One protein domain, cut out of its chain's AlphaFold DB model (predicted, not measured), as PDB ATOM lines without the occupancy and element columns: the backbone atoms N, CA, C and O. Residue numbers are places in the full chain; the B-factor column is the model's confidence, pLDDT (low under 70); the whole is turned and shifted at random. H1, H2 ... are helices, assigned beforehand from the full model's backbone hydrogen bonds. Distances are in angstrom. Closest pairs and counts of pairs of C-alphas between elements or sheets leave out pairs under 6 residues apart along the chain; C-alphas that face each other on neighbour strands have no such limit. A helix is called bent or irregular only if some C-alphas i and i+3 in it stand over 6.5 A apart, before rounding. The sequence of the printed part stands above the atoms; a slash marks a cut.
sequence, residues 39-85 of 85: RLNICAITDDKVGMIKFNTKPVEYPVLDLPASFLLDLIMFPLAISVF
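AT A GLANCE: This is residues 39 to 85 of the 85 residues of the protein "YceK/YidQ family lipoprotein" of Thiomicrospira sp (UniProt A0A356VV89). One long helix, H3, has its first residues packed beside a small head made by H1, H2 and the links that join them, while its far end bends away at a kink and sticks out as an arm, residues 75 to 85. H1 sits between the start of H3 and H2, and the link from H2, residues 54 to 62, folds back past H1 to reach the first residue of H3. The printed part has 47 residues with three named helices, in the order H1, H2, H3, and no named strand; its class is all helix. It is only just loose, close to compact, with a radius of gyration of the C-alphas of 11.5 A, and the C-alphas span 31 by 21 by 14 A along their three main axes.

HOW THE PARTS SIT: Begin with the longest helix, H3, residues 63 to 83, and look first at its residues 63 to 67, for these alone touch H1, residues 39 to 45. The closest C-alphas of the two helices are those of Asn 41 and Pro 63, 4.9 A apart, and 9 pairs of C-alphas lie within 8 A. The two helices run opposite ways at a shallow tilt of 14 degrees, though the line of H3 is a rough one, and their centres are 12.8 A apart. Go from H1 to H2, residues 49 to 53, and you find that these two touch as well, with 6 pairs of C-alphas within 8 A. Their closest C-alphas are those of Cys 43 and Gly 51, 5.8 A apart, and their centres are 8.8 A apart. H2 and H3 are apart, with no C-alpha of the one within 8 A of the other. Now follow H3 to residue 76, near which it has a kink of 53 degrees; residues 75 to 85, of which 75 to 83 belong to H3, stand free. In the backbones of H1 and H2 each O i to N i+4 pair is within hydrogen-bond range, while in H3 this holds for 13 of 17.

IN THESE COORDINATES: Find C-alpha 63 at (-0.084, 46.825, 24.439), where H3 begins; from there its 21 residues run to C-alpha 83 at (8.884, 22.778, 15.336), 27.2 A away. On the way H3 is irregular: C-alphas 76 and 79 are 7.2 A apart, where about 5 A is found in a regular helix. Then go back to C-alpha 39 at (-0.855, 39.576, 17.309), where H1 begins; its seven residues, Arg 39 to Ile 45, measure 9.7 A from first to last C-alpha. H2 has five residues, Lys 49 to Ile 53, and measures 6.5 A from first to last C-alpha.

THE WHOLE: Look for the two C-alphas farthest apart and you find those of Asp 47 and Ser 83, at 31.0 A. The first and last printed C-alphas, those of Arg 39 and Phe 85, are 18.2 A apart. Without residues 75 to 85 the body has 36 residues, spans 24 by 15 by 13 A and has a radius of gyration of 9.1 A. The printed part has no cut, and Phe 85 is the chain's last residue. The link from H1 to H2, three residues, is tight; the link from H2 to H3, nine residues, is short, and there is no long link. Read the B-factor column for the model's confidence: the mean pLDDT of the printed part is 88.3, with means of 95 for H1, 91 for H2 and 87 for H3, and residues 83 to 85 are under 70.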
ATOM      1  N   ARG A  39       0.489  39.517  17.895       94.75
ATOM      2  CA  ARG A  39      -0.855  39.576  17.309       94.75
ATOM      3  C   ARG A  39      -1.918  39.922  18.341       94.75
ATOM      4  O   ARG A  39      -2.796  40.716  18.023       94.75
ATOM      5  N   LEU A  40      -1.818  39.395  19.562       95.12
ATOM      6  CA  LEU A  40      -2.705  39.797  20.651       95.12
ATOM      7  C   LEU A  40      -2.592  41.303  20.926       95.12
ATOM      8  O   LEU A  40      -3.615  41.980  21.039       95.12
ATOM      9  N   ASN A  41      -1.368  41.840  20.974       94.75
ATOM     10  CA  ASN A  41      -1.145  43.274  21.166       94.75
ATOM     11  C   ASN A  41      -1.710  44.103  20.005       94.75
ATOM     12  O   ASN A  41      -2.356  45.115  20.259       94.75
ATOM     13  N   ILE A  42      -1.535  43.672  18.750       95.81
ATOM     14  CA  ILE A  42      -2.140  44.345  17.589       95.81
ATOM     15  C   ILE A  42      -3.666  44.347  17.710       95.81
ATOM     16  O   ILE A  42      -4.261  45.414  17.604       95.81
ATOM     17  N   CYS A  43      -4.288  43.198  17.996       95.44
ATOM     18  CA  CYS A  43      -5.738  43.114  18.168       95.44
ATOM     19  C   CYS A  43      -6.235  44.033  19.295       95.44
ATOM     20  O   CYS A  43      -7.272  44.669  19.143       95.44
ATOM     21  N   ALA A  44      -5.491  44.155  20.397       95.44
ATOM     22  CA  ALA A  44      -5.832  45.075  21.480       95.44
ATOM     23  C   ALA A  44      -5.703  46.550  21.068       95.44
ATOM     24  O   ALA A  44      -6.568  47.358  21.396       95.44
ATOM     25  N   ILE A  45      -4.655  46.903  20.318       96.06
ATOM     26  CA  ILE A  45      -4.437  48.266  19.807       96.06
ATOM     27  C   ILE A  45      -5.529  48.658  18.804       96.06
ATOM     28  O   ILE A  45      -5.960  49.809  18.789       96.06
ATOM     29  N   THR A  46      -5.988  47.719  17.975       96.50
ATOM     30  CA  THR A  46      -7.022  47.960  16.957       96.50
ATOM     31  C   THR A  46      -8.454  47.739  17.460       96.50
ATOM     32  O   THR A  46      -9.374  47.793  16.649       96.50
ATOM     33  N   ASP A  47      -8.653  47.453  18.751       94.62
ATOM     34  CA  ASP A  47      -9.939  47.039  19.349       94.62
ATOM     35  C   ASP A  47     -10.622  45.861  18.607       94.62
ATOM     36  O   ASP A  47     -11.847  45.750  18.529       94.62
ATOM     37  N   ASP A  48      -9.829  44.935  18.056       94.00
ATOM     38  CA  ASP A  48     -10.320  43.714  17.407       94.00
ATOM     39  C   ASP A  48     -10.668  42.644  18.449       94.00
ATOM     40  O   ASP A  48      -9.883  41.753  18.793       94.00
ATOM     41  N   LYS A  49     -11.903  42.720  18.944       90.88
ATOM     42  CA  LYS A  49     -12.439  41.797  19.954       90.88
ATOM     43  C   LYS A  49     -12.506  40.349  19.475       90.88
ATOM     44  O   LYS A  49     -12.304  39.443  20.279       90.88
ATOM     45  N   VAL A  50     -12.762  40.117  18.187       90.31
ATOM     46  CA  VAL A  50     -12.845  38.758  17.625       90.31
ATOM     47  C   VAL A  50     -11.453  38.140  17.532       90.31
ATOM     48  O   VAL A  50     -11.277  36.962  17.848       90.31
ATOM     49  N   GLY A  51     -10.453  38.930  17.139       89.31
ATOM     50  CA  GLY A  51      -9.054  38.519  17.141       89.31
ATOM     51  C   GLY A  51      -8.554  38.154  18.535       89.31
ATOM     52  O   GLY A  51      -7.942  37.099  18.693       89.31
ATOM     53  N   MET A  52      -8.882  38.956  19.554       91.69
ATOM     54  CA  MET A  52      -8.443  38.717  20.937       91.69
ATOM     55  C   MET A  52      -8.952  37.392  21.527       91.69
ATOM     56  O   MET A  52      -8.204  36.714  22.229       91.69
ATOM     57  N   ILE A  53     -10.186  36.976  21.211       91.00
ATOM     58  CA  ILE A  53     -10.782  35.733  21.746       91.00
ATOM     59  C   ILE A  53      -9.955  34.491  21.375       91.00
ATOM     60  O   ILE A  53      -9.889  33.543  22.152       91.00
ATOM     61  N   LYS A  54      -9.270  34.501  20.226       89.88
ATOM     62  CA  LYS A  54      -8.502  33.349  19.717       89.88
ATOM     63  C   LYS A  54      -7.293  32.978  20.580       89.88
ATOM     64  O   LYS A  54      -6.785  31.867  20.463       89.88
ATOM     65  N   PHE A  55      -6.822  33.908  21.407       90.31
ATOM     66  CA  PHE A  55      -5.621  33.738  22.220       90.31
ATOM     67  C   PHE A  55      -5.914  33.263  23.646       90.31
ATOM     68  O   PHE A  55      -4.973  33.096  24.407       90.31
ATOM     69  N   ASN A  56      -7.189  33.078  24.025       87.62
ATOM     70  CA  ASN A  56      -7.613  32.598  25.353       87.62
ATOM     71  C   ASN A  56      -7.004  33.356  26.550       87.62
ATOM     72  O   ASN A  56      -6.976  32.854  27.673       87.62
ATOM     73  N   THR A  57      -6.552  34.589  26.337       89.38
ATOM     74  CA  THR A  57      -5.917  35.410  27.363       89.38
ATOM     75  C   THR A  57      -6.260  36.875  27.179       89.38
ATOM     76  O   THR A  57      -6.647  37.325  26.097       89.38
ATOM     77  N   LYS A  58      -6.150  37.634  28.269       88.38
ATOM     78  CA  LYS A  58      -6.393  39.074  28.244       88.38
ATOM     79  C   LYS A  58      -5.137  39.795  27.750       88.38
ATOM     80  O   LYS A  58      -4.039  39.453  28.198       88.38
ATOM     81  N   PRO A  59      -5.285  40.816  26.893       87.12
ATOM     82  CA  PRO A  59      -4.163  41.665  26.528       87.12
ATOM     83  C   PRO A  59      -3.600  42.380  27.761       87.12
ATOM     84  O   PRO A  59      -4.288  42.585  28.766       87.12
ATOM     85  N   VAL A  60      -2.327  42.753  27.684       89.12
ATOM     86  CA  VAL A  60      -1.691  43.629  28.673       89.12
ATOM     87  C   VAL A  60      -2.323  45.023  28.666       89.12
ATOM     88  O   VAL A  60      -2.879  45.461  27.664       89.12
ATOM     89  N   GLU A  61      -2.199  45.735  29.785       88.06
ATOM     90  CA  GLU A  61      -2.771  47.076  29.965       88.06
ATOM     91  C   GLU A  61      -2.181  48.115  28.994       88.06
ATOM     92  O   GLU A  61      -2.891  48.999  28.523       88.06
ATOM     93  N   TYR A  62      -0.899  47.969  28.636       89.12
ATOM     94  CA  TYR A  62      -0.187  48.862  27.715       89.12
ATOM     95  C   TYR A  62       0.366  48.094  26.503       89.12
ATOM     96  O   TYR A  62       1.578  47.881  26.403       89.12
ATOM     97  N   PRO A  63      -0.491  47.684  25.549       90.69
ATOM     98  CA  PRO A  63      -0.084  46.825  24.439       90.69
ATOM     99  C   PRO A  63       0.911  47.505  23.493       90.69
ATOM    100  O   PRO A  63       1.766  46.833  22.935       90.69
ATOM    101  N   VAL A  64       0.868  48.836  23.355       92.19
ATOM    102  CA  VAL A  64       1.829  49.597  22.532       92.19
ATOM    103  C   VAL A  64       3.251  49.523  23.101       92.19
ATOM    104  O   VAL A  64       4.211  49.427  22.342       92.19
ATOM    105  N   LEU A  65       3.390  49.545  24.433       89.31
ATOM    106  CA  LEU A  65       4.691  49.436  25.100       89.31
ATOM    107  C   LEU A  65       5.215  47.997  25.088       89.31
ATOM    108  O   LEU A  65       6.420  47.786  24.973       89.31
ATOM    109  N   ASP A  66       4.314  47.019  25.180       89.06
ATOM    110  CA  ASP A  66       4.666  45.600  25.147       89.06
ATOM    111  C   ASP A  66       4.937  45.074  23.730       89.06
ATOM    112  O   ASP A  66       5.694  44.125  23.564       89.06
ATOM    113  N   LEU A  67       4.371  45.698  22.691       92.94
ATOM    114  CA  LEU A  67       4.511  45.285  21.291       92.94
ATOM    115  C   LEU A  67       5.965  44.996  20.860       92.94
ATOM    116  O   LEU A  67       6.198  43.900  20.353       92.94
ATOM    117  N   PRO A  68       6.955  45.894  21.052       91.19
ATOM    118  CA  PRO A  68       8.334  45.614  20.649       91.19
ATOM    119  C   PRO A  68       8.974  44.479  21.457       91.19
ATOM    120  O   PRO A  68       9.752  43.700  20.905       91.19
ATOM    121  N   ALA A  69       8.644  44.361  22.746       89.69
ATOM    122  CA  ALA A  69       9.149  43.286  23.594       89.69
ATOM    123  C   ALA A  69       8.561  41.932  23.172       89.69
ATOM    124  O   ALA A  69       9.303  40.965  23.009       89.69
ATOM    125  N   SER A  70       7.251  41.890  22.920       91.06
ATOM    126  CA  SER A  70       6.551  40.724  22.388       91.06
ATOM    127  C   SER A  70       7.075  40.319  21.014       91.06
ATOM    128  O   SER A  70       7.382  39.153  20.817       91.06
ATOM    129  N   PHE A  71       7.290  41.261  20.094       94.06
ATOM    130  CA  PHE A  71       7.840  40.952  18.771       94.06
ATOM    131  C   PHE A  71       9.238  40.340  18.841       94.06
ATOM    132  O   PHE A  71       9.526  39.351  18.163       94.06
ATOM    133  N   LEU A  72      10.109  40.893  19.689       92.50
ATOM    134  CA  LEU A  72      11.441  40.338  19.896       92.50
ATOM    135  C   LEU A  72      11.374  38.930  20.504       92.50
ATOM    136  O   LEU A  72      12.104  38.043  20.065       92.50
ATOM    137  N   LEU A  73      10.503  38.713  21.491       90.19
ATOM    138  CA  LEU A  73      10.353  37.412  22.140       90.19
ATOM    139  C   LEU A  73       9.749  36.377  21.180       90.19
ATOM    140  O   LEU A  73      10.264  35.264  21.097       90.19
ATOM    141  N   ASP A  74       8.744  36.761  20.394       91.56
ATOM    142  CA  ASP A  74       8.152  35.943  19.333       91.56
ATOM    143  C   ASP A  74       9.203  35.526  18.290       91.56
ATOM    144  O   ASP A  74       9.212  34.373  17.872       91.56
ATOM    145  N   LEU A  75      10.131  36.413  17.902       92.19
ATOM    146  CA  LEU A  75      11.245  36.071  17.004       92.19
ATOM    147  C   LEU A  75      12.222  35.070  17.631       92.19
ATOM    148  O   LEU A  75      12.676  34.149  16.955       92.19
ATOM    149  N   ILE A  76      12.545  35.235  18.916       90.31
ATOM    150  CA  ILE A  76      13.421  34.305  19.645       90.31
ATOM    151  C   ILE A  76      12.749  32.929  19.773       90.31
ATOM    152  O   ILE A  76      13.417  31.904  19.649       90.31
ATOM    153  N   MET A  77      11.433  32.899  20.000       86.44
ATOM    154  CA  MET A  77      10.632  31.676  20.117       86.44
ATOM    155  C   MET A  77      10.189  31.104  18.766       86.44
ATOM    156  O   MET A  77       9.713  29.971  18.713       86.44
ATOM    157  N   PHE A  78      10.371  31.830  17.664       87.38
ATOM    158  CA  PHE A  78       9.932  31.417  16.332       87.38
ATOM    159  C   PHE A  78      10.432  30.018  15.920       87.38
ATOM    160  O   PHE A  78       9.608  29.234  15.449       87.38
ATOM    161  N   PRO A  79      11.708  29.632  16.150       84.69
ATOM    162  CA  PRO A  79      12.191  28.284  15.832       84.69
ATOM    163  C   PRO A  79      11.462  27.172  16.598       84.69
ATOM    164  O   PRO A  79      11.294  26.071  16.081       84.69
ATOM    165  N   LEU A  80      11.015  27.456  17.823       80.81
ATOM    166  CA  LEU A  80      10.234  26.517  18.628       80.81
ATOM    167  C   LEU A  80       8.796  26.443  18.113       80.81
ATOM    168  O   LEU A  80       8.264  25.349  17.951       80.81
ATOM    169  N   ALA A  81       8.200  27.589  17.777       76.25
ATOM    170  CA  ALA A  81       6.840  27.660  17.252       76.25
ATOM    171  C   ALA A  81       6.670  26.857  15.952       76.25
ATOM    172  O   ALA A  81       5.657  26.188  15.790       76.25
ATOM    173  N   ILE A  82       7.660  26.875  15.054       76.00
ATOM    174  CA  ILE A  82       7.615  26.094  13.804       76.00
ATOM    175  C   ILE A  82       7.879  24.599  14.004       76.00
ATOM    176  O   ILE A  82       7.467  23.815  13.168       76.00
ATOM    177  N   SER A  83       8.567  24.195  15.078       66.06
ATOM    178  CA  SER A  83       8.884  22.778  15.336       66.06
ATOM    179  C   SER A  83       7.714  21.962  15.896       66.06
ATOM    180  O   SER A  83       7.794  20.738  15.955       66.06
ATOM    181  N   VAL A  84       6.652  22.642  16.336       60.06
ATOM    182  CA  VAL A  84       5.432  22.039  16.898       60.06
ATOM    183  C   VAL A  84       4.324  21.900  15.833       60.06
ATOM    184  O   VAL A  84       3.334  21.215  16.078       60.06
ATOM    185  N   PHE A  85       4.510  22.506  14.653       53.06
ATOM    186  CA  PHE A  85       3.671  22.353  13.456       53.06
ATOM    187  C   PHE A  85       4.302  21.372  12.461       53.06
ATOM    188  O   PHE A  85       3.523  20.704  11.744       53.06
TER     189      PHE A  85